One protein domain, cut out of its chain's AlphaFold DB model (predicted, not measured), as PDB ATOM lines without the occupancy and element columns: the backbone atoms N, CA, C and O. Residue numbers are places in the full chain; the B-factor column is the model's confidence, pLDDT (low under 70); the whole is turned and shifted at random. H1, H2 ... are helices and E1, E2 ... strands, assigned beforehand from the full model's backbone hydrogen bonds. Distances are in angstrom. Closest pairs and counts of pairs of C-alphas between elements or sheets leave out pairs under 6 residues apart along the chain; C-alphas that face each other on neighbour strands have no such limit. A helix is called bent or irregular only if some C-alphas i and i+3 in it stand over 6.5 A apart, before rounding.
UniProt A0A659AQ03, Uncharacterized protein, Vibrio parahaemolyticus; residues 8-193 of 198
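This is residues 8 to 193 of the 198 residues of an uncharacterized protein of Vibrio parahaemolyticus (UniProt A0A659AQ03). A strongly twisted sheet of four strands has the long helix H6 along one face, over E2 and E4, and the helix H4 slantwise over E4, meeting the last residues of H6 in a corner. At the E1 edge, residues 16 to 17 of a long unnamed stretch pair with E1 and H1 only grazes the sheet, while E4 runs on into the small hairpin of E5 and E6. The 186 printed residues hold six named helices and six named strands, in the order H1 H2 E1 E2 H3 H4 H5 E3 E4 E5 E6 H6, and the class is mixed, helices and strands. The sheet order is E1 E2 E4 E3, all antiparallel; the whole is compact, with a radius of gyration of the C-alphas of 17.4 A and spans of 49 by 38 by 30 A.

The sheet holds E1, residues 70 to 75, E2, residues 78 to 88, E4, residues 149 to 156, and E3, residues 135 to 139. E1 and E2 form a hairpin, with N 71 and O 82 2.8 A apart. E2 bends by 63 degrees at residue 81; between E2 and E4, N 85 and O 151 are 2.8 A apart. E3 and E4 form a hairpin, with N 152 and O 137 2.8 A apart. H6, residues 173 to 192, and H4, residues 106 to 120, make two layers with the sheet, helices on one face of it. H6 has a height of 9.9 A over the sheet and runs along the strands, at 17 degrees to E2 on the local plane; H4 has a height of 9.3 A and stands at 39 degrees to E4 on the local plane. H6 touches H4 with residues 188 to 192 alone, at a steep tilt of 65 degrees, opposite ways; their closest C-alphas, of Glu 115 and Leu 192, are 6.8 A apart. H5, residues 127 to 130, is close to H6 but not clearly touching, with the C-alphas of Tyr 127 and Glu 180 closest at 7.4 A. H1, residues 33 to 46, only grazes the sheet with residues 35 to 39; the C-alphas of Gln 35 and Phe 74 are its closest to E1, at 7.4 A. H2, residues 59 to 62, also only grazes the sheet. E5, residues 158 to 160, and E6, residues 163 to 165, form a hairpin, with N 158 and O 165 2.9 A apart; the closest C-alphas of H2 and E6, those of Pro 59 and Tyr 164, are 5.3 A apart. H3, residues 95 to 98, is not on the sheet. In H1 and H4 every O i to N i+4 pair is within hydrogen-bond range, in H6 14 of 16; H2, H3 and H5 are too short for such a pair.

From first to last C-alpha, H6 measures 27.5 A, E2 27.3 A, E4 22.2 A, H4 20.6 A and H1 19.7 A. H1 begins at C-alpha 33, (-61.408, -33.879, 6.478), E2 at C-alpha 78, (-56.795, -21.683, 6.327), and H6 ends at C-alpha 192, (-39.344, -9.757, 31.308). H6 has a kink of 28 degrees near residue 186 and is irregular, but only just: C-alphas 187 and 190 are 6.9 A apart.

The two C-alphas farthest apart, those of Ser 94 and Gly 161, are 53.2 A apart. The printed part has no cut, and the link from H1 to H2, 12 residues, is long. The mean pLDDT of the printed part is 74.5; 55 residues are under 70, among them 18 to 31 and 88 to 105.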
ATOM      1  N   ILE A   8     -54.719 -18.065  23.278       86.12
ATOM      2  CA  ILE A   8     -55.470 -19.268  22.923       86.12
ATOM      3  C   ILE A   8     -55.075 -20.387  23.885       86.12
ATOM      4  O   ILE A   8     -53.934 -20.843  23.881       86.12
ATOM      5  N   THR A   9     -56.035 -20.806  24.712       79.56
ATOM      6  CA  THR A   9     -55.884 -21.892  25.698       79.56
ATOM      7  C   THR A   9     -56.819 -23.073  25.448       79.56
ATOM      8  O   THR A   9     -56.693 -24.108  26.100       79.56
ATOM      9  N   ASP A  10     -57.732 -22.962  24.478       79.06
ATOM     10  CA  ASP A  10     -58.504 -24.095  23.966       79.06
ATOM     11  C   ASP A  10     -57.727 -24.754  22.824       79.06
ATOM     12  O   ASP A  10     -57.517 -24.139  21.777       79.06
ATOM     13  N   ILE A  11     -57.316 -26.007  23.028       72.81
ATOM     14  CA  ILE A  11     -56.544 -26.796  22.057       72.81
ATOM     15  C   ILE A  11     -57.265 -26.909  20.707       72.81
ATOM     16  O   ILE A  11     -56.623 -26.961  19.665       72.81
ATOM     17  N   ASN A  12     -58.601 -26.870  20.695       75.69
ATOM     18  CA  ASN A  12     -59.387 -26.961  19.463       75.69
ATOM     19  C   ASN A  12     -59.339 -25.675  18.624       75.69
ATOM     20  O   ASN A  12     -59.763 -25.675  17.470       75.69
ATOM     21  N   LEU A  13     -58.871 -24.572  19.215       79.19
ATOM     22  CA  LEU A  13     -58.655 -23.293  18.541       79.19
ATOM     23  C   LEU A  13     -57.173 -23.055  18.228       79.19
ATOM     24  O   LEU A  13     -56.850 -22.112  17.503       79.19
ATOM     25  N   ALA A  14     -56.274 -23.884  18.764       77.12
ATOM     26  CA  ALA A  14     -54.850 -23.812  18.486       77.12
ATOM     27  C   ALA A  14     -54.567 -24.169  17.016       77.12
ATOM     28  O   ALA A  14     -55.317 -24.925  16.390       77.12
ATOM     29  N   PRO A  15     -53.498 -23.619  16.424       79.25
ATOM     30  CA  PRO A  15     -53.096 -24.011  15.087       79.25
ATOM     31  C   PRO A  15     -52.625 -25.473  15.065       79.25
ATOM     32  O   PRO A  15     -52.209 -26.031  16.079       79.25
ATOM     33  N   THR A  16     -52.701 -26.099  13.893       77.75
ATOM     34  CA  THR A  16     -52.287 -27.489  13.668       77.75
ATOM     35  C   THR A  16     -51.127 -27.545  12.683       77.75
ATOM     36  O   THR A  16     -51.237 -27.002  11.585       77.75
ATOM     37  N   PHE A  17     -50.032 -28.203  13.055       74.12
ATOM     38  CA  PHE A  17     -48.824 -28.345  12.238       74.12
ATOM     39  C   PHE A  17     -48.993 -29.383  11.116       74.12
ATOM     40  O   PHE A  17     -49.776 -30.323  11.239       74.12
ATOM     41  N   ALA A  18     -48.275 -29.197  10.004       67.19
ATOM     42  CA  ALA A  18     -48.418 -29.988   8.779       67.19
ATOM     43  C   ALA A  18     -47.091 -30.418   8.103       67.19
ATOM     44  O   ALA A  18     -47.159 -31.027   7.035       67.19
ATOM     45  N   THR A  19     -45.902 -30.117   8.652       58.84
ATOM     46  CA  THR A  19     -44.593 -30.464   8.032       58.84
ATOM     47  C   THR A  19     -43.832 -31.609   8.710       58.84
ATOM     48  O   THR A  19     -44.101 -31.964   9.848       58.84
ATOM     49  N   ASP A  20     -42.884 -32.177   7.954       47.22
ATOM     50  CA  ASP A  20     -42.395 -33.561   7.982       47.22
ATOM     51  C   ASP A  20     -41.325 -33.896   9.047       47.22
ATOM     52  O   ASP A  20     -40.137 -33.619   8.872       47.22
ATOM     53  N   ARG A  21     -41.758 -34.579  10.114       41.34
ATOM     54  CA  ARG A  21     -41.080 -35.727  10.747       41.34
ATOM     55  C   ARG A  21     -42.178 -36.586  11.352       41.34
ATOM     56  O   ARG A  21     -42.471 -36.469  12.530       41.34
ATOM     57  N   GLU A  22     -42.831 -37.367  10.495       37.81
ATOM     58  CA  GLU A  22     -44.207 -37.807  10.739       37.81
ATOM     59  C   GLU A  22     -45.120 -36.569  10.757       37.81
ATOM     60  O   GLU A  22     -44.780 -35.504  11.271       37.81
ATOM     61  N   ILE A  23     -46.306 -36.658  10.163       42.47
ATOM     62  CA  ILE A  23     -47.379 -35.815  10.674       42.47
ATOM     63  C   ILE A  23     -47.575 -36.392  12.067       42.47
ATOM     64  O   ILE A  23     -48.298 -37.379  12.220       42.47
ATOM     65  N   ASP A  24     -46.836 -35.872  13.048       38.16
ATOM     66  CA  ASP A  24     -47.133 -36.094  14.445       38.16
ATOM     67  C   ASP A  24     -48.436 -35.324  14.609       38.16
ATOM     68  O   ASP A  24     -48.496 -34.143  14.954       38.16
ATOM     69  N   PHE A  25     -49.519 -35.975  14.170       41.75
ATOM     70  CA  PHE A  25     -50.834 -35.691  14.661       41.75
ATOM     71  C   PHE A  25     -50.616 -35.868  16.143       41.75
ATOM     72  O   PHE A  25     -50.683 -36.997  16.636       41.75
ATOM     73  N   SER A  26     -50.325 -34.766  16.841       38.97
ATOM     74  CA  SER A  26     -50.615 -34.692  18.252       38.97
ATOM     75  C   SER A  26     -51.964 -35.388  18.352       38.97
ATOM     76  O   SER A  26     -52.890 -34.986  17.633       38.97
ATOM     77  N   PRO A  27     -52.084 -36.509  19.077       39.34
ATOM     78  CA  PRO A  27     -53.290 -37.330  19.032       39.34
ATOM     79  C   PRO A  27     -54.554 -36.539  19.430       39.34
ATOM     80  O   PRO A  27     -55.668 -37.046  19.304       39.34
ATOM     81  N   ASN A  28     -54.368 -35.284  19.854       41.56
ATOM     82  CA  ASN A  28     -55.356 -34.306  20.258       41.56
ATOM     83  C   ASN A  28     -55.610 -33.177  19.223       41.56
ATOM     84  O   ASN A  28     -56.596 -32.456  19.370       41.56
ATOM     85  N   ALA A  29     -54.812 -33.031  18.156       52.16
ATOM     86  CA  ALA A  29     -55.075 -32.089  17.065       52.16
ATOM     87  C   ALA A  29     -56.083 -32.688  16.064       52.16
ATOM     88  O   ALA A  29     -55.753 -33.494  15.191       52.16
ATOM     89  N   LEU A  30     -57.355 -32.305  16.201       57.41
ATOM     90  CA  LEU A  30     -58.441 -32.733  15.316       57.41
ATOM     91  C   LEU A  30     -58.303 -32.089  13.925       57.41
ATOM     92  O   LEU A  30     -58.924 -31.068  13.639       57.41
ATOM     93  N   VAL A  31     -57.520 -32.705  13.035       65.88
ATOM     94  CA  VAL A  31     -57.449 -32.289  11.627       65.88
ATOM     95  C   VAL A  31     -58.769 -32.629  10.929       65.88
ATOM     96  O   VAL A  31     -59.180 -33.794  10.882       65.88
ATOM     97  N   SER A  32     -59.440 -31.619  10.375       75.81
ATOM     98  CA  SER A  32     -60.688 -31.795   9.628       75.81
ATOM     99  C   SER A  32     -60.456 -32.568   8.322       75.81
ATOM    100  O   SER A  32     -59.351 -32.602   7.781       75.81
ATOM    101  N   GLU A  33     -61.508 -33.174   7.767       81.31
ATOM    102  CA  GLU A  33     -61.408 -33.879   6.478       81.31
ATOM    103  C   GLU A  33     -60.966 -32.955   5.330       81.31
ATOM    104  O   GLU A  33     -60.262 -33.389   4.422       81.31
ATOM    105  N   GLU A  34     -61.310 -31.666   5.397       81.88
ATOM    106  CA  GLU A  34     -60.859 -30.664   4.425       81.88
ATOM    107  C   GLU A  34     -59.352 -30.410   4.537       81.88
ATOM    108  O   GLU A  34     -58.649 -30.413   3.530       81.88
ATOM    109  N   GLN A  35     -58.833 -30.266   5.759       80.94
ATOM    110  CA  GLN A  35     -57.401 -30.079   6.000       80.94
ATOM    111  C   GLN A  35     -56.599 -31.314   5.566       80.94
ATOM    112  O   GLN A  35     -55.575 -31.177   4.898       80.94
ATOM    113  N   LYS A  36     -57.102 -32.526   5.849       78.56
ATOM    114  CA  LYS A  36     -56.510 -33.777   5.343       78.56
ATOM    115  C   LYS A  36     -56.481 -33.813   3.819       78.56
ATOM    116  O   LYS A  36     -55.473 -34.206   3.240       78.56
ATOM    117  N   ALA A  37     -57.562 -33.397   3.160       81.81
ATOM    118  CA  ALA A  37     -57.610 -33.335   1.704       81.81
ATOM    119  C   ALA A  37     -56.575 -32.347   1.141       81.81
ATOM    120  O   ALA A  37     -55.911 -32.670   0.159       81.81
ATOM    121  N   THR A  38     -56.383 -31.187   1.778       82.56
ATOM    122  CA  THR A  38     -55.330 -30.231   1.403       82.56
ATOM    123  C   THR A  38     -53.930 -30.818   1.589       82.56
ATOM    124  O   THR A  38     -53.117 -30.710   0.677       82.56
ATOM    125  N   ILE A  39     -53.656 -31.487   2.714       78.00
ATOM    126  CA  ILE A  39     -52.367 -32.160   2.959       78.00
ATOM    127  C   ILE A  39     -52.100 -33.217   1.882       78.00
ATOM    128  O   ILE A  39     -51.027 -33.229   1.285       78.00
ATOM    129  N   ASN A  40     -53.089 -34.062   1.579       78.12
ATOM    130  CA  ASN A  40     -52.969 -35.077   0.532       78.12
ATOM    131  C   ASN A  40     -52.743 -34.442  -0.845       78.12
ATOM    132  O   ASN A  40     -51.888 -34.903  -1.588       78.12
ATOM    133  N   ALA A  41     -53.439 -33.351  -1.171       81.31
ATOM    134  CA  ALA A  41     -53.239 -32.641  -2.433       81.31
ATOM    135  C   ALA A  41     -51.828 -32.033  -2.549       81.31
ATOM    136  O   ALA A  41     -51.238 -32.067  -3.626       81.31
ATOM    137  N   ILE A  42     -51.273 -31.504  -1.452       80.56
ATOM    138  CA  ILE A  42     -49.883 -31.021  -1.393       80.56
ATOM    139  C   ILE A  42     -48.914 -32.193  -1.577       80.56
ATOM    140  O   ILE A  42     -47.997 -32.093  -2.387       80.56
ATOM    141  N   SER A  43     -49.147 -33.313  -0.889       77.50
ATOM    142  CA  SER A  43     -48.357 -34.539  -1.033       77.50
ATOM    143  C   SER A  43     -48.357 -35.059  -2.470       77.50
ATOM    144  O   SER A  43     -47.301 -35.379  -3.009       77.50
ATOM    145  N   ASP A  44     -49.526 -35.118  -3.108       81.06
ATOM    146  CA  ASP A  44     -49.683 -35.595  -4.484       81.06
ATOM    147  C   ASP A  44     -49.011 -34.655  -5.498       81.06
ATOM    148  O   ASP A  44     -48.488 -35.110  -6.516       81.06
ATOM    149  N   ALA A  45     -49.019 -33.344  -5.231       82.56
ATOM    150  CA  ALA A  45     -48.427 -32.339  -6.110       82.56
ATOM    151  C   ALA A  45     -46.904 -32.201  -5.948       82.56
ATOM    152  O   ALA A  45     -46.213 -31.949  -6.938       82.56
ATOM    153  N   TYR A  46     -46.385 -32.337  -4.723       80.12
ATOM    154  CA  TYR A  46     -45.025 -31.913  -4.367       80.12
ATOM    155  C   TYR A  46     -44.178 -32.967  -3.637       80.12
ATOM    156  O   TYR A  46     -42.953 -32.824  -3.595       80.12
ATOM    157  N   GLY A  47     -44.792 -34.014  -3.079       71.81
ATOM    158  CA  GLY A  47     -44.135 -34.986  -2.199       71.81
ATOM    159  C   GLY A  47     -43.740 -34.412  -0.829       71.81
ATOM    160  O   GLY A  47     -43.717 -33.198  -0.636       71.81
ATOM    161  N   PHE A  48     -43.425 -35.288   0.131       65.38
ATOM    162  CA  PHE A  48     -42.933 -34.892   1.463       65.38
ATOM    163  C   PHE A  48     -41.411 -34.890   1.578       65.38
ATOM    164  O   PHE A  48     -40.861 -34.057   2.292       65.38
ATOM    165  N   GLU A  49     -40.725 -35.737   0.802       64.69
ATOM    166  CA  GLU A  49     -39.269 -35.672   0.694       64.69
ATOM    167  C   GLU A  49     -38.869 -34.256   0.265       64.69
ATOM    168  O   GLU A  49     -39.449 -33.718  -0.680       64.69
ATOM    169  N   TYR A  50     -37.924 -33.639   0.980       62.88
ATOM    170  CA  TYR A  50     -37.337 -32.358   0.588       62.88
ATOM    171  C   TYR A  50     -36.445 -32.604  -0.637       62.88
ATOM    172  O   TYR A  50     -35.357 -33.166  -0.478       62.88
ATOM    173  N   PRO A  51     -36.881 -32.244  -1.860       66.88
ATOM    174  CA  PRO A  51     -36.047 -32.425  -3.037       66.88
ATOM    175  C   PRO A  51     -34.892 -31.417  -3.013       66.88
ATOM    176  O   PRO A  51     -34.999 -30.348  -2.411       66.88
ATOM    177  N   ASP A  52     -33.818 -31.715  -3.748       68.62
ATOM    178  CA  ASP A  52     -32.691 -30.787  -3.926       68.62
ATOM    179  C   ASP A  52     -33.133 -29.442  -4.540       68.62
ATOM    180  O   ASP A  52     -32.535 -28.398  -4.276       68.62
ATOM    181  N   GLU A  53     -34.203 -29.456  -5.344       75.06
ATOM    182  CA  GLU A  53     -34.821 -28.267  -5.931       75.06
ATOM    183  C   GLU A  53     -36.345 -28.299  -5.768       75.06
ATOM    184  O   GLU A  53     -37.023 -29.234  -6.197       75.06
ATOM    185  N   LEU A  54     -36.899 -27.232  -5.193       79.00
ATOM    186  CA  LEU A  54     -38.345 -27.040  -5.093       79.00
ATOM    187  C   LEU A  54     -38.902 -26.458  -6.405       79.00
ATOM    188  O   LEU A  54     -38.260 -25.630  -7.061       79.00
ATOM    189  N   VAL A  55     -40.138 -26.809  -6.760       82.88
ATOM    190  CA  VAL A  55     -40.829 -26.292  -7.960       82.88
ATOM    191  C   VAL A  55     -41.581 -24.988  -7.680       82.88
ATOM    192  O   VAL A  55     -41.867 -24.643  -6.537       82.88
ATOM    193  N   ASP A  56     -41.864 -24.199  -8.717       82.00
ATOM    194  CA  ASP A  56     -42.637 -22.961  -8.555       82.00
ATOM    195  C   ASP A  56     -44.058 -23.252  -8.056       82.00
ATOM    196  O   ASP A  56     -44.734 -24.152  -8.549       82.00
ATOM    197  N   GLY A  57     -44.497 -22.480  -7.060       79.44
ATOM    198  CA  GLY A  57     -45.777 -22.673  -6.378       79.44
ATOM    199  C   GLY A  57     -45.745 -23.638  -5.194       79.44
ATOM    200  O   GLY A  57     -46.736 -23.692  -4.473       79.44
ATOM    201  N   ASP A  58     -44.632 -24.340  -4.958       84.50
ATOM    202  CA  ASP A  58     -44.451 -25.180  -3.773       84.50
ATOM    203  C   ASP A  58     -44.442 -24.311  -2.497       84.50
ATOM    204  O   ASP A  58     -43.608 -23.402  -2.390       84.50
ATOM    205  N   PRO A  59     -45.330 -24.568  -1.517       81.25
ATOM    206  CA  PRO A  59     -45.399 -23.774  -0.292       81.25
ATOM    207  C   PRO A  59     -44.097 -23.827   0.518       81.25
ATOM    208  O   PRO A  59     -43.790 -22.874   1.230       81.25
ATOM    209  N   ARG A  60     -43.275 -24.874   0.361       79.50
ATOM    210  CA  ARG A  60     -41.967 -24.995   1.024       79.50
ATOM    211  C   ARG A  60     -40.967 -23.942   0.551       79.50
ATOM    212  O   ARG A  60     -40.070 -23.591   1.303       79.50
ATOM    213  N   LYS A  61     -41.139 -23.362  -0.648       78.69
ATOM    214  CA  LYS A  61     -40.323 -22.212  -1.100       78.69
ATOM    215  C   LYS A  61     -40.577 -20.942  -0.289       78.69
ATOM    216  O   LYS A  61     -39.775 -20.013  -0.357       78.69
ATOM    217  N   LEU A  62     -41.719 -20.868   0.396       76.50
ATOM    218  CA  LEU A  62     -42.123 -19.727   1.217       76.50
ATOM    219  C   LEU A  62     -41.672 -19.867   2.674       76.50
ATOM    220  O   LEU A  62     -41.809 -18.908   3.426       76.50
ATOM    221  N   ILE A  63     -41.156 -21.035   3.058       71.50
ATOM    222  CA  ILE A  63     -40.504 -21.281   4.343       71.50
ATOM    223  C   ILE A  63     -39.091 -20.714   4.204       71.50
ATOM    224  O   ILE A  63     -38.319 -21.163   3.355       71.50
ATOM    225  N   ILE A  64     -38.775 -19.655   4.949       59.19
ATOM    226  CA  ILE A  64     -37.553 -18.876   4.734       59.19
ATOM    227  C   ILE A  64     -36.620 -19.040   5.929       59.19
ATOM    228  O   ILE A  64     -36.331 -18.046   6.582       59.19
ATOM    229  N   SER A  65     -36.061 -20.228   6.175       50.41
ATOM    230  CA  SER A  65     -34.793 -20.322   6.914       50.41
ATOM    231  C   SER A  65     -34.202 -21.730   6.982       50.41
ATOM    232  O   SER A  65     -34.913 -22.724   6.936       50.41
ATOM    233  N   ASN A  66     -32.885 -21.781   7.189       47.25
ATOM    234  CA  ASN A  66     -32.142 -22.939   7.700       47.25
ATOM    235  C   ASN A  66     -32.211 -23.027   9.246       47.25
ATOM    236  O   ASN A  66     -31.367 -23.681   9.856       47.25
ATOM    237  N   GLU A  67     -33.147 -22.318   9.880       48.09
ATOM    238  CA  GLU A  67     -33.359 -22.282  11.331       48.09
ATOM    239  C   GLU A  67     -34.721 -22.908  11.657       48.09
ATOM    240  O   GLU A  67     -35.692 -22.715  10.931       48.09
ATOM    241  N   GLU A  68     -34.756 -23.704  12.726       52.25
ATOM    242  CA  GLU A  68     -35.728 -24.766  13.048       52.25
ATOM    243  C   GLU A  68     -37.152 -24.292  13.436       52.25
ATOM    244  O   GLU A  68     -37.856 -25.004  14.141       52.25
ATOM    245  N   VAL A  69     -37.590 -23.101  13.012       54.78
ATOM    246  CA  VAL A  69     -38.708 -22.369  13.652       54.78
ATOM    247  C   VAL A  69     -39.938 -22.162  12.743       54.78
ATOM    248  O   VAL A  69     -40.984 -21.682  13.186       54.78
ATOM    249  N   ASP A  70     -39.841 -22.540  11.465       70.69
ATOM    250  CA  ASP A  70     -40.894 -22.324  10.472       70.69
ATOM    251  C   ASP A  70     -41.607 -23.636  10.104       70.69
ATOM    252  O   ASP A  70     -40.993 -24.583   9.608       70.69
ATOM    253  N   PHE A  71     -42.931 -23.661  10.248       76.44
ATOM    254  CA  PHE A  71     -43.777 -24.808   9.925       76.44
ATOM    255  C   PHE A  71     -44.864 -24.432   8.920       76.44
ATOM    256  O   PHE A  71     -45.302 -23.286   8.837       76.44
ATOM    257  N   LEU A  72     -45.368 -25.410   8.168       81.25
ATOM    258  CA  LEU A  72     -46.672 -25.254   7.514       81.25
ATOM    259  C   LEU A  72     -47.746 -25.737   8.471       81.25
ATOM    260  O   LEU A  72     -47.526 -26.665   9.246       81.25
ATOM    261  N   GLY A  73     -48.922 -25.136   8.397       83.62
ATOM    262  CA  GLY A  73     -50.008 -25.532   9.270       83.62
ATOM    263  C   GLY A  73     -51.345 -24.943   8.882       83.62
ATOM    264  O   GLY A  73     -51.490 -24.237   7.878       83.62
ATOM    265  N   PHE A  74     -52.328 -25.247   9.715       85.62
ATOM    266  CA  PHE A  74     -53.676 -24.741   9.597       85.62
ATOM    267  C   PHE A  74     -54.080 -23.945  10.825       85.62
ATOM    268  O   PHE A  74     -53.858 -24.366  11.957       85.62
ATOM    269  N   HIS A  75     -54.765 -22.834  10.595       87.12
ATOM    270  CA  HIS A  75     -55.436 -22.074  11.638       87.12
ATOM    271  C   HIS A  75     -56.713 -21.462  11.063       87.12
ATOM    272  O   HIS A  75     -56.724 -21.000   9.919       87.12
ATOM    273  N   ASN A  76     -57.817 -21.518  11.815       85.44
ATOM    274  CA  ASN A  76     -59.121 -20.994  11.389       85.44
ATOM    275  C   ASN A  76     -59.554 -21.453   9.977       85.44
ATOM    276  O   ASN A  76     -60.083 -20.675   9.183       85.44
ATOM    277  N   GLY A  77     -59.293 -22.725   9.646       83.69
ATOM    278  CA  GLY A  77     -59.647 -23.333   8.356       83.69
ATOM    279  C   GLY A  77     -58.782 -22.901   7.164       83.69
ATOM    280  O   GLY A  77     -59.072 -23.289   6.036       83.69
ATOM    281  N   LYS A  78     -57.724 -22.115   7.379       89.44
ATOM    282  CA  LYS A  78     -56.795 -21.683   6.327       89.44
ATOM    283  C   LYS A  78     -55.478 -22.429   6.442       89.44
ATOM    284  O   LYS A  78     -55.041 -22.718   7.549       89.44
ATOM    285  N   PHE A  79     -54.841 -22.681   5.305       88.25
ATOM    286  CA  PHE A  79     -53.482 -23.205   5.223       88.25
ATOM    287  C   PHE A  79     -52.477 -22.058   5.087       88.25
ATOM    288  O   PHE A  79     -52.749 -21.074   4.393       88.25
ATOM    289  N   GLY A  80     -51.321 -22.170   5.732       89.12
ATOM    290  CA  GLY A  80     -50.323 -21.112   5.701       89.12
ATOM    291  C   GLY A  80     -49.015 -21.463   6.390       89.12
ATOM    292  O   GLY A  80     -48.790 -22.604   6.795       89.12
ATOM    293  N   LEU A  81     -48.178 -20.438   6.528       87.44
ATOM    294  CA  LEU A  81     -46.966 -20.481   7.335       87.44
ATOM    295  C   LEU A  81     -47.337 -20.270   8.805       87.44
ATOM    296  O   LEU A  81     -48.057 -19.326   9.134       87.44
ATOM    297  N   LEU A  82     -46.820 -21.127   9.669       85.19
ATOM    298  CA  LEU A  82     -46.914 -21.062  11.116       85.19
ATOM    299  C   LEU A  82     -45.493 -20.887  11.650       85.19
ATOM    300  O   LEU A  82     -44.631 -21.723  11.413       85.19
ATOM    301  N   MET A  83     -45.256 -19.780  12.340       84.31
ATOM    302  CA  MET A  83     -43.982 -19.483  12.990       84.31
ATOM    303  C   MET A  83     -44.209 -19.529  14.490       84.31
ATOM    304  O   MET A  83     -45.162 -18.914  14.983       84.31
ATOM    305  N   GLU A  84     -43.357 -20.251  15.203       81.81
ATOM    306  CA  GLU A  84     -43.486 -20.439  16.641       81.81
ATOM    307  C   GLU A  84     -42.264 -19.890  17.365       81.81
ATOM    308  O   GLU A  84     -41.168 -20.408  17.242       81.81
ATOM    309  N   PHE A  85     -42.454 -18.869  18.188       80.88
ATOM    310  CA  PHE A  85     -41.418 -18.408  19.097       80.88
ATOM    311  C   PHE A  85     -41.730 -18.944  20.478       80.88
ATOM    312  O   PHE A  85     -42.592 -18.411  21.182       80.88
ATOM    313  N   GLU A  86     -41.020 -19.994  20.862       77.12
ATOM    314  CA  GLU A  86     -41.042 -20.463  22.232       77.12
ATOM    315  C   GLU A  86     -40.395 -19.412  23.134       77.12
ATOM    316  O   GLU A  86     -39.221 -19.066  22.986       77.12
ATOM    317  N   LEU A  87     -41.195 -18.834  24.030       73.12
ATOM    318  CA  LEU A  87     -40.733 -17.739  24.872       73.12
ATOM    319  C   LEU A  87     -40.235 -18.264  26.205       73.12
ATOM    320  O   LEU A  87     -39.195 -17.822  26.665       73.12
ATOM    321  N   ALA A  88     -40.932 -19.211  26.827       62.06
ATOM    322  CA  ALA A  88     -40.569 -19.676  28.158       62.06
ATOM    323  C   ALA A  88     -40.633 -21.200  28.291       62.06
ATOM    324  O   ALA A  88     -41.720 -21.740  28.476       62.06
ATOM    325  N   TYR A  89     -39.463 -21.840  28.385       56.50
ATOM    326  CA  TYR A  89     -39.265 -22.904  29.369       56.50
ATOM    327  C   TYR A  89     -38.921 -22.217  30.681       56.50
ATOM    328  O   TYR A  89     -37.868 -21.583  30.789       56.50
ATOM    329  N   LEU A  90     -39.774 -22.316  31.697       49.56
ATOM    330  CA  LEU A  90     -39.288 -21.970  33.026       49.56
ATOM    331  C   LEU A  90     -38.220 -22.996  33.388       49.56
ATOM    332  O   LEU A  90     -38.511 -24.189  33.453       49.56
ATOM    333  N   GLN A  91     -36.983 -22.538  33.589       42.81
ATOM    334  CA  GLN A  91     -35.940 -23.384  34.144       42.81
ATOM    335  C   GLN A  91     -36.477 -23.996  35.438       42.81
ATOM    336  O   GLN A  91     -36.809 -23.263  36.372       42.81
ATOM    337  N   PRO A  92     -36.553 -25.326  35.552       45.31
ATOM    338  CA  PRO A  92     -36.726 -25.906  36.853       45.31
ATOM    339  C   PRO A  92     -35.385 -25.730  37.559       45.31
ATOM    340  O   PRO A  92     -34.463 -26.512  37.345       45.31
ATOM    341  N   GLU A  93     -35.259 -24.721  38.419       46.84
ATOM    342  CA  GLU A  93     -34.037 -24.471  39.205       46.84
ATOM    343  C   GLU A  93     -33.699 -25.606  40.201       46.84
ATOM    344  O   GLU A  93     -32.806 -25.499  41.041       46.84
ATOM    345  N   SER A  94     -34.393 -26.745  40.120       52.22
ATOM    346  CA  SER A  94     -34.123 -27.937  40.908       52.22
ATOM    347  C   SER A  94     -33.846 -29.152  40.019       52.22
ATOM    348  O   SER A  94     -34.504 -29.385  39.005       52.22
ATOM    349  N   GLN A  95     -32.936 -30.021  40.474       52.56
ATOM    350  CA  GLN A  95     -32.719 -31.351  39.881       52.56
ATOM    351  C   GLN A  95     -34.009 -32.192  39.798       52.56
ATOM    352  O   GLN A  95     -34.079 -33.117  38.996       52.56
ATOM    353  N   ALA A  96     -35.030 -31.887  40.612       49.03
ATOM    354  CA  ALA A  96     -36.327 -32.554  40.570       49.03
ATOM    355  C   ALA A  96     -37.191 -32.083  39.392       49.03
ATOM    356  O   ALA A  96     -37.805 -32.925  38.742       49.03
ATOM    357  N   GLY A  97     -37.194 -30.786  39.077       47.66
ATOM    358  CA  GLY A  97     -37.941 -30.258  37.938       47.66
ATOM    359  C   GLY A  97     -37.245 -30.525  36.594       47.66
ATOM    360  O   GLY A  97     -37.931 -30.798  35.612       47.66
ATOM    361  N   MET A  98     -35.903 -30.595  36.556       50.34
ATOM    362  CA  MET A  98     -35.163 -31.076  35.370       50.34
ATOM    363  C   MET A  98     -35.421 -32.565  35.094       50.34
ATOM    364  O   MET A  98     -35.376 -33.007  33.953       50.34
ATOM    365  N   ALA A  99     -35.708 -33.352  36.136       49.91
ATOM    366  CA  ALA A  99     -36.042 -34.771  36.015       49.91
ATOM    367  C   ALA A  99     -37.530 -35.032  35.702       49.91
ATOM    368  O   ALA A  99     -37.911 -36.190  35.525       49.91
ATOM    369  N   ARG A 100     -38.378 -33.991  35.685       44.88
ATOM    370  CA  ARG A 100     -39.841 -34.109  35.570       44.88
ATOM    371  C   ARG A 100     -40.478 -33.270  34.461       44.88
ATOM    372  O   ARG A 100     -41.685 -33.406  34.295       44.88
ATOM    373  N   ASN A 101     -39.718 -32.461  33.716       48.66
ATOM    374  CA  ASN A 101     -40.281 -31.487  32.766       48.66
ATOM    375  C   ASN A 101     -41.368 -30.631  33.447       48.66
ATOM    376  O   ASN A 101     -42.513 -30.593  33.008       48.66
ATOM    377  N   GLU A 102     -41.053 -30.014  34.592       47.94
ATOM    378  CA  GLU A 102     -42.044 -29.200  35.308       47.94
ATOM    379  C   GLU A 102     -42.339 -27.916  34.516       47.94
ATOM    380  O   GLU A 102     -41.564 -26.963  34.532       47.94
ATOM    381  N   CYS A 103     -43.461 -27.936  33.793       54.66
ATOM    382  CA  CYS A 103     -43.994 -26.830  33.006       54.66
ATOM    383  C   CYS A 103     -44.213 -25.576  33.864       54.66
ATOM    384  O   CYS A 103     -44.434 -25.656  35.078       54.66
ATOM    385  N   ALA A 104     -44.267 -24.414  33.211       62.44
ATOM    386  CA  ALA A 104     -44.702 -23.188  33.859       62.44
ATOM    387  C   ALA A 104     -46.095 -23.334  34.489       62.44
ATOM    388  O   ALA A 104     -47.014 -23.873  33.874       62.44
ATOM    389  N   SER A 105     -46.277 -22.839  35.720       68.88
ATOM    390  CA  SER A 105     -47.616 -22.808  36.322       68.88
ATOM    391  C   SER A 105     -48.527 -21.859  35.537       68.88
ATOM    392  O   SER A 105     -48.070 -20.822  35.058       68.88
ATOM    393  N   ASP A 106     -49.834 -22.138  35.486       73.00
ATOM    394  CA  ASP A 106     -50.822 -21.245  34.853       73.00
ATOM    395  C   ASP A 106     -50.721 -19.787  35.342       73.00
ATOM    396  O   ASP A 106     -51.007 -18.851  34.597       73.00
ATOM    397  N   ALA A 107     -50.352 -19.580  36.610       76.50
ATOM    398  CA  ALA A 107     -50.183 -18.246  37.182       76.50
ATOM    399  C   ALA A 107     -48.985 -17.508  36.569       76.50
ATOM    400  O   ALA A 107     -49.076 -16.317  36.279       76.50
ATOM    401  N   GLU A 108     -47.891 -18.228  36.335       75.81
ATOM    402  CA  GLU A 108     -46.668 -17.671  35.768       75.81
ATOM    403  C   GLU A 108     -46.799 -17.433  34.262       75.81
ATOM    404  O   GLU A 108     -46.414 -16.376  33.767       75.81
ATOM    405  N   ILE A 109     -47.476 -18.339  33.550       77.25
ATOM    406  CA  ILE A 109     -47.856 -18.138  32.147       77.25
ATOM    407  C   ILE A 109     -48.706 -16.871  31.994       77.25
ATOM    408  O   ILE A 109     -48.446 -16.050  31.115       77.25
ATOM    409  N   LYS A 110     -49.694 -16.666  32.877       80.19
ATOM    410  CA  LYS A 110     -50.520 -15.446  32.876       80.19
ATOM    411  C   LYS A 110     -49.700 -14.189  33.163       80.19
ATOM    412  O   LYS A 110     -49.883 -13.198  32.464       80.19
ATOM    413  N   ARG A 111     -48.785 -14.230  34.140       83.81
ATOM    414  CA  ARG A 111     -47.887 -13.104  34.452       83.81
ATOM    415  C   ARG A 111     -47.032 -12.728  33.241       83.81
ATOM    416  O   ARG A 111     -46.999 -11.558  32.862       83.81
ATOM    417  N   LEU A 112     -46.374 -13.710  32.620       81.06
ATOM    418  CA  LEU A 112     -45.547 -13.505  31.429       81.06
ATOM    419  C   LEU A 112     -46.370 -12.952  30.265       81.06
ATOM    420  O   LEU A 112     -45.963 -11.971  29.647       81.06
ATOM    421  N   TYR A 113     -47.549 -13.521  30.006       85.69
ATOM    422  CA  TYR A 113     -48.476 -13.033  28.984       85.69
ATOM    423  C   TYR A 113     -48.862 -11.560  29.191       85.69
ATOM    424  O   TYR A 113     -48.858 -10.780  28.237       85.69
ATOM    425  N   GLU A 114     -49.168 -11.150  30.426       85.50
ATOM    426  CA  GLU A 114     -49.516  -9.762  30.739       85.50
ATOM    427  C   GLU A 114     -48.341  -8.800  30.502       85.50
ATOM    428  O   GLU A 114     -48.535  -7.726  29.926       85.50
ATOM    429  N   GLU A 115     -47.124  -9.170  30.910       84.81
ATOM    430  CA  GLU A 115     -45.921  -8.359  30.676       84.81
ATOM    431  C   GLU A 115     -45.561  -8.276  29.188       84.81
ATOM    432  O   GLU A 115     -45.281  -7.192  28.667       84.81
ATOM    433  N   LEU A 116     -45.675  -9.390  28.465       85.69
ATOM    434  CA  LEU A 116     -45.522  -9.423  27.016       85.69
ATOM    435  C   LEU A 116     -46.550  -8.511  26.346       85.69
ATOM    436  O   LEU A 116     -46.172  -7.660  25.547       85.69
ATOM    437  N   CYS A 117     -47.830  -8.578  26.716       85.06
ATOM    438  CA  CYS A 117     -48.845  -7.675  26.174       85.06
ATOM    439  C   CYS A 117     -48.503  -6.196  26.414       85.06
ATOM    440  O   CYS A 117     -48.730  -5.367  25.532       85.06
ATOM    441  N   LYS A 118     -47.922  -5.832  27.565       83.81
ATOM    442  CA  LYS A 118     -47.433  -4.460  27.795       83.81
ATOM    443  C   LYS A 118     -46.292  -4.105  26.839       83.81
ATOM    444  O   LYS A 118     -46.315  -3.021  26.258       83.81
ATOM    445  N   ALA A 119     -45.340  -5.010  26.622       81.50
ATOM    446  CA  ALA A 119     -44.235  -4.806  25.686       81.50
ATOM    447  C   ALA A 119     -44.711  -4.687  24.223       81.50
ATOM    448  O   ALA A 119     -44.247  -3.811  23.489       81.50
ATOM    449  N   PHE A 120     -45.699  -5.490  23.820       78.31
ATOM    450  CA  PHE A 120     -46.364  -5.431  22.508       78.31
ATOM    451  C   PHE A 120     -47.156  -4.129  22.289       78.31
ATOM    452  O   PHE A 120     -47.474  -3.771  21.161       78.31
ATOM    453  N   ASN A 121     -47.441  -3.371  23.350       76.62
ATOM    454  CA  ASN A 121     -48.033  -2.035  23.260       76.62
ATOM    455  C   ASN A 121     -47.008  -0.902  23.101       76.62
ATOM    456  O   ASN A 121     -47.393   0.269  23.071       76.62
ATOM    457  N   SER A 122     -45.715  -1.221  23.024       73.75
ATOM    458  CA  SER A 122     -44.663  -0.234  22.784       73.75
ATOM    459  C   SER A 122     -44.538   0.128  21.298       73.75
ATOM    460  O   SER A 122     -44.909  -0.648  20.420       73.75
ATOM    461  N   GLU A 123     -43.940   1.289  21.004       64.38
ATOM    462  CA  GLU A 123     -43.652   1.728  19.625       64.38
ATOM    463  C   GLU A 123     -42.818   0.705  18.831       64.38
ATOM    464  O   GLU A 123     -42.903   0.641  17.606       64.38
ATOM    465  N   LYS A 124     -42.046  -0.143  19.522       66.69
ATOM    466  CA  LYS A 124     -41.223  -1.196  18.911       66.69
ATOM    467  C   LYS A 124     -42.042  -2.310  18.257       66.69
ATOM    468  O   LYS A 124     -41.497  -3.067  17.464       66.69
ATOM    469  N   CYS A 125     -43.333  -2.407  18.565       75.25
ATOM    470  CA  CYS A 125     -44.216  -3.442  18.042       75.25
ATOM    471  C   CYS A 125     -45.146  -2.954  16.916       75.25
ATOM    472  O   CYS A 125     -46.017  -3.680  16.441       75.25
ATOM    473  N   GLU A 126     -44.950  -1.724  16.430       77.25
ATOM    474  CA  GLU A 126     -45.712  -1.189  15.294       77.25
ATOM    475  C   GLU A 126     -45.565  -2.049  14.025       77.25
ATOM    476  O   GLU A 126     -46.446  -2.015  13.164       77.25
ATOM    477  N   TYR A 127     -44.513  -2.875  13.926       82.12
ATOM    478  CA  TYR A 127     -44.353  -3.816  12.819       82.12
ATOM    479  C   TYR A 127     -45.507  -4.810  12.696       82.12
ATOM    480  O   TYR A 127     -45.873  -5.182  11.587       82.12
ATOM    481  N   VAL A 128     -46.167  -5.180  13.794       84.69
ATOM    482  CA  VAL A 128     -47.324  -6.080  13.727       84.69
ATOM    483  C   VAL A 128     -48.436  -5.478  12.855       84.69
ATOM    484  O   VAL A 128     -49.103  -6.194  12.117       84.69
ATOM    485  N   LYS A 129     -48.580  -4.144  12.831       84.31
ATOM    486  CA  LYS A 129     -49.548  -3.455  11.956       84.31
ATOM    487  C   LYS A 129     -49.144  -3.453  10.482       84.31
ATOM    488  O   LYS A 129     -50.012  -3.329   9.625       84.31
ATOM    489  N   LYS A 130     -47.845  -3.556  10.177       88.75
ATOM    490  CA  LYS A 130     -47.327  -3.710   8.803       88.75
ATOM    491  C   LYS A 130     -47.703  -5.082   8.232       88.75
ATOM    492  O   LYS A 130     -47.843  -5.209   7.018       88.75
ATOM    493  N   TYR A 131     -47.887  -6.076   9.097       91.31
ATOM    494  CA  TYR A 131     -48.220  -7.452   8.742       91.31
ATOM    495  C   TYR A 131     -49.675  -7.784   9.089       91.31
ATOM    496  O   TYR A 131     -49.976  -8.736   9.804       91.31
ATOM    497  N   ASP A 132     -50.587  -6.985   8.537       91.69
ATOM    498  CA  ASP A 132     -52.035  -7.035   8.777       91.69
ATOM    499  C   ASP A 132     -52.742  -8.285   8.228       91.69
ATOM    500  O   ASP A 132     -53.900  -8.543   8.558       91.69
ATOM    501  N   LYS A 133     -52.056  -9.069   7.391       94.31
ATOM    502  CA  LYS A 133     -52.553 -10.344   6.855       94.31
ATOM    503  C   LYS A 133     -52.122 -11.535   7.708       94.31
ATOM    504  O   LYS A 133     -52.509 -12.653   7.382       94.31
ATOM    505  N   SER A 134     -51.333 -11.305   8.758       93.06
ATOM    506  CA  SER A 134     -50.837 -12.321   9.682       93.06
ATOM    507  C   SER A 134     -51.560 -12.215  11.024       93.06
ATOM    508  O   SER A 134     -51.869 -11.129  11.510       93.06
ATOM    509  N   GLU A 135     -51.833 -13.361  11.634       92.38
ATOM    510  CA  GLU A 135     -52.451 -13.484  12.948       92.38
ATOM    511  C   GLU A 135     -51.343 -13.685  13.986       92.38
ATOM    512  O   GLU A 135     -50.565 -14.626  13.879       92.38
ATOM    513  N   PHE A 136     -51.271 -12.794  14.975       91.12
ATOM    514  CA  PHE A 136     -50.328 -12.872  16.091       91.12
ATOM    515  C   PHE A 136     -51.105 -13.225  17.353       91.12
ATOM    516  O   PHE A 136     -52.051 -12.518  17.712       91.12
ATOM    517  N   PHE A 137     -50.717 -14.293  18.037       89.75
ATOM    518  CA  PHE A 137     -51.368 -14.718  19.271       89.75
ATOM    519  C   PHE A 137     -50.410 -15.504  20.156       89.75
ATOM    520  O   PHE A 137     -49.428 -16.078  19.699       89.75
ATOM    521  N   PHE A 138     -50.716 -15.533  21.444       88.75
ATOM    522  CA  PHE A 138     -50.051 -16.397  22.399       88.75
ATOM    523  C   PHE A 138     -50.818 -17.699  22.560       88.75
ATOM    524  O   PHE A 138     -52.046 -17.728  22.460       88.75
ATOM    525  N   THR A 139     -50.104 -18.770  22.866       84.56
ATOM    526  CA  THR A 139     -50.701 -20.067  23.171       84.56
ATOM    527  C   THR A 139     -49.779 -20.869  24.081       84.56
ATOM    528  O   THR A 139     -48.580 -20.608  24.140       84.56
ATOM    529  N   TYR A 140     -50.348 -21.796  24.844       77.44
ATOM    530  CA  TYR A 140     -49.590 -22.758  25.635       77.44
ATOM    531  C   TYR A 140     -50.416 -24.039  25.748       77.44
ATOM    532  O   TYR A 140     -51.542 -24.031  26.253       77.44
ATOM    533  N   HIS A 141     -49.884 -25.146  25.241       67.94
ATOM    534  CA  HIS A 141     -50.548 -26.443  25.297       67.94
ATOM    535  C   HIS A 141     -49.510 -27.538  25.430       67.94
ATOM    536  O   HIS A 141     -48.630 -27.617  24.587       67.94
ATOM    537  N   ALA A 142     -49.678 -28.425  26.408       57.66
ATOM    538  CA  ALA A 142     -48.791 -29.571  26.604       57.66
ATOM    539  C   ALA A 142     -48.756 -30.550  25.411       57.66
ATOM    540  O   ALA A 142     -47.827 -31.343  25.307       57.66
ATOM    541  N   ASP A 143     -49.775 -30.504  24.543       55.22
ATOM    542  CA  ASP A 143     -49.969 -31.457  23.446       55.22
ATOM    543  C   ASP A 143     -49.533 -30.936  22.066       55.22
ATOM    544  O   ASP A 143     -49.334 -31.746  21.167       55.22
ATOM    545  N   ASN A 144     -49.432 -29.615  21.875       53.94
ATOM    546  CA  ASN A 144     -49.017 -29.000  20.600       53.94
ATOM    547  C   ASN A 144     -47.677 -28.266  20.707       53.94
ATOM    548  O   ASN A 144     -47.072 -27.983  19.681       53.94
ATOM    549  N   PHE A 145     -47.250 -27.939  21.923       59.31
ATOM    550  CA  PHE A 145     -46.062 -27.150  22.214       59.31
ATOM    551  C   PHE A 145     -45.327 -27.811  23.381       59.31
ATOM    552  O   PHE A 145     -45.957 -28.443  24.235       59.31
ATOM    553  N   GLU A 146     -44.005 -27.680  23.457       55.91
ATOM    554  CA  GLU A 146     -43.214 -28.228  24.561       55.91
ATOM    555  C   GLU A 146     -43.435 -27.418  25.860       55.91
ATOM    556  O   GLU A 146     -42.551 -26.780  26.401       55.91
ATOM    557  N   ASN A 147     -44.645 -27.463  26.431       55.53
ATOM    558  CA  ASN A 147     -44.949 -27.020  27.800       55.53
ATOM    559  C   ASN A 147     -44.548 -25.571  28.175       55.53
ATOM    560  O   ASN A 147     -44.389 -25.258  29.363       55.53
ATOM    561  N   GLY A 148     -44.456 -24.684  27.181       69.25
ATOM    562  CA  GLY A 148     -44.103 -23.276  27.329       69.25
ATOM    563  C   GLY A 148     -45.169 -22.310  26.811       69.25
ATOM    564  O   GLY A 148     -46.107 -22.685  26.107       69.25
ATOM    565  N   LEU A 149     -45.038 -21.035  27.190       80.06
ATOM    566  CA  LEU A 149     -45.768 -19.948  26.532       80.06
ATOM    567  C   LEU A 149     -45.093 -19.668  25.187       80.06
ATOM    568  O   LEU A 149     -43.932 -19.253  25.160       80.06
ATOM    569  N   CYS A 150     -45.836 -19.822  24.098       82.81
ATOM    570  CA  CYS A 150     -45.363 -19.556  22.745       82.81
ATOM    571  C   CYS A 150     -46.068 -18.328  22.167       82.81
ATOM    572  O   CYS A 150     -47.276 -18.139  22.347       82.81
ATOM    573  N   LEU A 151     -45.319 -17.492  21.450       87.50
ATOM    574  CA  LEU A 151     -45.884 -16.538  20.503       87.50
ATOM    575  C   LEU A 151     -45.961 -17.230  19.150       87.50
ATOM    576  O   LEU A 151     -44.938 -17.587  18.572       87.50
ATOM    577  N   VAL A 152     -47.169 -17.366  18.624       88.19
ATOM    578  CA  VAL A 152     -47.392 -17.919  17.296       88.19
ATOM    579  C   VAL A 152     -47.781 -16.809  16.337       88.19
ATOM    580  O   VAL A 152     -48.590 -15.927  16.649       88.19
ATOM    581  N   ILE A 153     -47.201 -16.882  15.144       90.19
ATOM    582  CA  ILE A 153     -47.563 -16.040  14.016       90.19
ATOM    583  C   ILE A 153     -48.031 -16.938  12.883       90.19
ATOM    584  O   ILE A 153     -47.258 -17.715  12.325       90.19
ATOM    585  N   PHE A 154     -49.296 -16.799  12.512       91.69
ATOM    586  CA  PHE A 154     -49.875 -17.520  11.391       91.69
ATOM    587  C   PHE A 154     -50.087 -16.586  10.203       91.69
ATOM    588  O   PHE A 154     -50.757 -15.561  10.314       91.69
ATOM    589  N   THR A 155     -49.543 -16.942   9.042       93.00
ATOM    590  CA  THR A 155     -49.756 -16.205   7.794       93.00
ATOM    591  C   THR A 155     -50.435 -17.105   6.763       93.00
ATOM    592  O   THR A 155     -49.765 -17.964   6.183       93.00
ATOM    593  N   PRO A 156     -51.741 -16.920   6.489       93.44
ATOM    594  CA  PRO A 156     -52.451 -17.716   5.500       93.44
ATOM    595  C   PRO A 156     -51.896 -17.464   4.100       93.44
ATOM    596  O   PRO A 156     -51.681 -16.319   3.694       93.44
ATOM    597  N   PHE A 157     -51.709 -18.534   3.336       91.50
ATOM    598  CA  PHE A 157     -51.301 -18.422   1.942       91.50
ATOM    599  C   PHE A 157     -52.473 -18.051   1.040       91.50
ATOM    600  O   PHE A 157     -53.630 -18.396   1.292       91.50
ATOM    601  N   VAL A 158     -52.154 -17.364  -0.055       92.00
ATOM    602  CA  VAL A 158     -53.073 -17.199  -1.181       92.00
ATOM    603  C   VAL A 158     -52.918 -18.418  -2.082       92.00
ATOM    604  O   VAL A 158     -51.804 -18.735  -2.506       92.00
ATOM    605  N   VAL A 159     -54.039 -19.089  -2.350       88.31
ATOM    606  CA  VAL A 159     -54.093 -20.350  -3.099       88.31
ATOM    607  C   VAL A 159     -54.779 -20.124  -4.445       88.31
ATOM    608  O   VAL A 159     -55.913 -19.643  -4.484       88.31
ATOM    609  N   ASP A 160     -54.103 -20.495  -5.532       86.62
ATOM    610  CA  ASP A 160     -54.662 -20.540  -6.890       86.62
ATOM    611  C   ASP A 160     -54.389 -21.915  -7.517       86.62
ATOM    612  O   ASP A 160     -53.282 -22.231  -7.961       86.62
ATOM    613  N   GLY A 161     -55.396 -22.790  -7.477       83.12
ATOM    614  CA  GLY A 161     -55.216 -24.202  -7.804       83.12
ATOM    615  C   GLY A 161     -54.243 -24.875  -6.831       83.12
ATOM    616  O   GLY A 161     -54.493 -24.896  -5.630       83.12
ATOM    617  N   ALA A 162     -53.147 -25.430  -7.350       79.56
ATOM    618  CA  ALA A 162     -52.081 -26.015  -6.531       79.56
ATOM    619  C   ALA A 162     -51.005 -24.994  -6.119       79.56
ATOM    620  O   ALA A 162     -50.119 -25.340  -5.356       79.56
ATOM    621  N   VAL A 163     -51.054 -23.757  -6.622       85.38
ATOM    622  CA  VAL A 163     -49.993 -22.763  -6.420       85.38
ATOM    623  C   VAL A 163     -50.225 -21.994  -5.124       85.38
ATOM    624  O   VAL A 163     -51.282 -21.386  -4.937       85.38
ATOM    625  N   TYR A 164     -49.206 -21.966  -4.266       88.31
ATOM    626  CA  TYR A 164     -49.205 -21.215  -3.013       88.31
ATOM    627  C   TYR A 164     -48.339 -19.963  -3.125       88.31
ATOM    628  O   TYR A 164     -47.260 -19.969  -3.720       88.31
ATOM    629  N   SER A 165     -48.809 -18.866  -2.533       89.62
ATOM    630  CA  SER A 165     -48.080 -17.598  -2.520       89.62
ATOM    631  C   SER A 165     -48.267 -16.833  -1.212       89.62
ATOM    632  O   SER A 165     -49.273 -16.979  -0.511       89.62
ATOM    633  N   SER A 166     -47.272 -15.999  -0.889       90.50
ATOM    634  CA  SER A 166     -47.365 -15.047   0.218       90.50
ATOM    635  C   SER A 166     -48.535 -14.089  -0.025       90.50
ATOM    636  O   SER A 166     -48.681 -13.581  -1.141       90.50
ATOM    637  N   PRO A 167     -49.337 -13.768   1.003       93.56
ATOM    638  CA  PRO A 167     -50.384 -12.767   0.867       93.56
ATOM    639  C   PRO A 167     -49.814 -11.343   0.746       93.56
ATOM    640  O   PRO A 167     -50.561 -10.406   0.453       93.56
ATOM    641  N   TYR A 168     -48.511 -11.149   0.970       92.81
ATOM    642  CA  TYR A 168     -47.822  -9.864   0.872       92.81
ATOM    643  C   TYR A 168     -47.141  -9.673  -0.487       92.81
ATOM    644  O   TYR A 168     -46.600 -10.611  -1.062       92.81
ATOM    645  N   GLU A 169     -47.099  -8.424  -0.963       88.38
ATOM    646  CA  GLU A 169     -46.429  -8.073  -2.226       88.38
ATOM    647  C   GLU A 169     -44.902  -8.235  -2.147       88.38
ATOM    648  O   GLU A 169     -44.251  -8.568  -3.139       88.38
ATOM    649  N   SER A 170     -44.317  -8.007  -0.965       86.19
ATOM    650  CA  SER A 170     -42.884  -8.209  -0.759       86.19
ATOM    651  C   SER A 170     -42.552  -9.697  -0.673       86.19
ATOM    652  O   SER A 170     -43.075 -10.421   0.176       86.19
ATOM    653  N   LYS A 171     -41.587 -10.128  -1.492       79.88
ATOM    654  CA  LYS A 171     -41.045 -11.496  -1.484       79.88
ATOM    655  C   LYS A 171     -40.306 -11.848  -0.192       79.88
ATOM    656  O   LYS A 171     -40.128 -13.025   0.090       79.88
ATOM    657  N   THR A 172     -39.870 -10.849   0.574       84.31
ATOM    658  CA  THR A 172     -39.178 -11.045   1.855       84.31
ATOM    659  C   THR A 172     -40.107 -10.908   3.051       84.31
ATOM    660  O   THR A 172     -39.656 -11.137   4.161       84.31
ATOM    661  N   ALA A 173     -41.393 -10.579   2.858       88.31
ATOM    662  CA  ALA A 173     -42.291 -10.231   3.960       88.31
ATOM    663  C   ALA A 173     -42.320 -11.286   5.073       88.31
ATOM    664  O   ALA A 173     -42.184 -10.923   6.231       88.31
ATOM    665  N   LEU A 174     -42.441 -12.570   4.718       85.88
ATOM    666  CA  LEU A 174     -42.477 -13.668   5.691       85.88
ATOM    667  C   LEU A 174     -41.177 -13.737   6.512       85.88
ATOM    668  O   LEU A 174     -41.227 -13.822   7.731       85.88
ATOM    669  N   LYS A 175     -40.019 -13.560   5.866       82.44
ATOM    670  CA  LYS A 175     -38.707 -13.499   6.529       82.44
ATOM    671  C   LYS A 175     -38.561 -12.264   7.414       82.44
ATOM    672  O   LYS A 175     -37.983 -12.326   8.499       82.44
ATOM    673  N   ASP A 176     -39.041 -11.129   6.924       87.00
ATOM    674  CA  ASP A 176     -38.961  -9.866   7.640       87.00
ATOM    675  C   ASP A 176     -39.813  -9.945   8.920       87.00
ATOM    676  O   ASP A 176     -39.350  -9.500   9.963       87.00
ATOM    677  N   ILE A 177     -40.985 -10.605   8.882       88.25
ATOM    678  CA  ILE A 177     -41.800 -10.885  10.080       88.25
ATOM    679  C   ILE A 177     -40.992 -11.667  11.116       88.25
ATOM    680  O   ILE A 177     -40.944 -11.244  12.271       88.25
ATOM    681  N   VAL A 178     -40.348 -12.773  10.720       83.56
ATOM    682  CA  VAL A 178     -39.514 -13.586  11.627       83.56
ATOM    683  C   VAL A 178     -38.423 -12.726  12.253       83.56
ATOM    684  O   VAL A 178     -38.274 -12.682  13.469       83.56
ATOM    685  N   THR A 179     -37.686 -11.998  11.414       85.06
ATOM    686  CA  THR A 179     -36.523 -11.208  11.832       85.06
ATOM    687  C   THR A 179     -36.918 -10.076  12.778       85.06
ATOM    688  O   THR A 179     -36.263  -9.859  13.798       85.06
ATOM    689  N   GLU A 180     -37.987  -9.347  12.456       88.50
ATOM    690  CA  GLU A 180     -38.494  -8.245  13.271       88.50
ATOM    691  C   GLU A 180     -39.059  -8.772  14.601       88.50
ATOM    692  O   GLU A 180     -38.756  -8.209  15.654       88.50
ATOM    693  N   THR A 181     -39.769  -9.908  14.579       86.88
ATOM    694  CA  THR A 181     -40.279 -10.570  15.791       86.88
ATOM    695  C   THR A 181     -39.147 -11.050  16.686       86.88
ATOM    696  O   THR A 181     -39.123 -10.718  17.867       86.88
ATOM    697  N   PHE A 182     -38.174 -11.776  16.138       84.50
ATOM    698  CA  PHE A 182     -37.034 -12.289  16.893       84.50
ATOM    699  C   PHE A 182     -36.204 -11.155  17.504       84.50
ATOM    700  O   PHE A 182     -35.794 -11.218  18.662       84.50
ATOM    701  N   THR A 183     -35.988 -10.081  16.742       85.81
ATOM    702  CA  THR A 183     -35.289  -8.880  17.218       85.81
ATOM    703  C   THR A 183     -36.051  -8.236  18.372       85.81
ATOM    704  O   THR A 183     -35.469  -7.969  19.421       85.81
ATOM    705  N   PHE A 184     -37.362  -8.040  18.212       87.12
ATOM    706  CA  PHE A 184     -38.223  -7.507  19.260       87.12
ATOM    707  C   PHE A 184     -38.176  -8.375  20.525       87.12
ATOM    708  O   PHE A 184     -37.948  -7.844  21.611       87.12
ATOM    709  N   LEU A 185     -38.330  -9.696  20.387       83.62
ATOM    710  CA  LEU A 185     -38.285 -10.639  21.502       83.62
ATOM    711  C   LEU A 185     -36.943 -10.582  22.239       83.62
ATOM    712  O   LEU A 185     -36.941 -10.444  23.458       83.62
ATOM    713  N   ASN A 186     -35.813 -10.576  21.529       82.19
ATOM    714  CA  ASN A 186     -34.484 -10.452  22.142       82.19
ATOM    715  C   ASN A 186     -34.271  -9.126  22.880       82.19
ATOM    716  O   ASN A 186     -33.551  -9.081  23.875       82.19
ATOM    717  N   GLU A 187     -34.879  -8.037  22.412       84.38
ATOM    718  CA  GLU A 187     -34.797  -6.748  23.098       84.38
ATOM    719  C   GLU A 187     -35.639  -6.702  24.377       84.38
ATOM    720  O   GLU A 187     -35.238  -6.056  25.347       84.38
ATOM    721  N   ILE A 188     -36.809  -7.350  24.388       81.19
ATOM    722  CA  ILE A 188     -37.711  -7.325  25.548       81.19
ATOM    723  C   ILE A 188     -37.401  -8.430  26.556       81.19
ATOM    724  O   ILE A 188     -37.651  -8.235  27.742       81.19
ATOM    725  N   TRP A 189     -36.846  -9.566  26.128       77.75
ATOM    726  CA  TRP A 189     -36.629 -10.738  26.979       77.75
ATOM    727  C   TRP A 189     -35.851 -10.421  28.270       77.75
ATOM    728  O   TRP A 189     -36.346 -10.755  29.351       77.75
ATOM    729  N   PRO A 190     -34.735  -9.658  28.233       76.81
ATOM    730  CA  PRO A 190     -34.019  -9.252  29.447       76.81
ATOM    731  C   PRO A 190     -34.845  -8.384  30.408       76.81
ATOM    732  O   PRO A 190     -34.504  -8.268  31.578       76.81
ATOM    733  N   THR A 191     -35.916  -7.746  29.928       74.31
ATOM    734  CA  THR A 191     -36.804  -6.908  30.753       74.31
ATOM    735  C   THR A 191     -37.952  -7.694  31.389       74.31
ATOM    736  O   THR A 191     -38.523  -7.244  32.379       74.31
ATOM    737  N   LEU A 192     -38.280  -8.865  30.833       68.75
ATOM    738  CA  LEU A 192     -39.344  -9.757  31.308       68.75
ATOM    739  C   LEU A 192     -38.836 -10.750  32.359       68.75
ATOM    740  O   LEU A 192     -39.590 -11.155  33.250       68.75
ATOM    741  N   ASN A 193     -37.556 -11.114  32.262       62.22
ATOM    742  CA  ASN A 193     -36.888 -12.075  33.129       62.22
ATOM    743  C   ASN A 193     -36.343 -11.399  34.402       62.22
ATOM    744  O   ASN A 193     -35.138 -11.351  34.641       62.22
TER     745      ASN A 193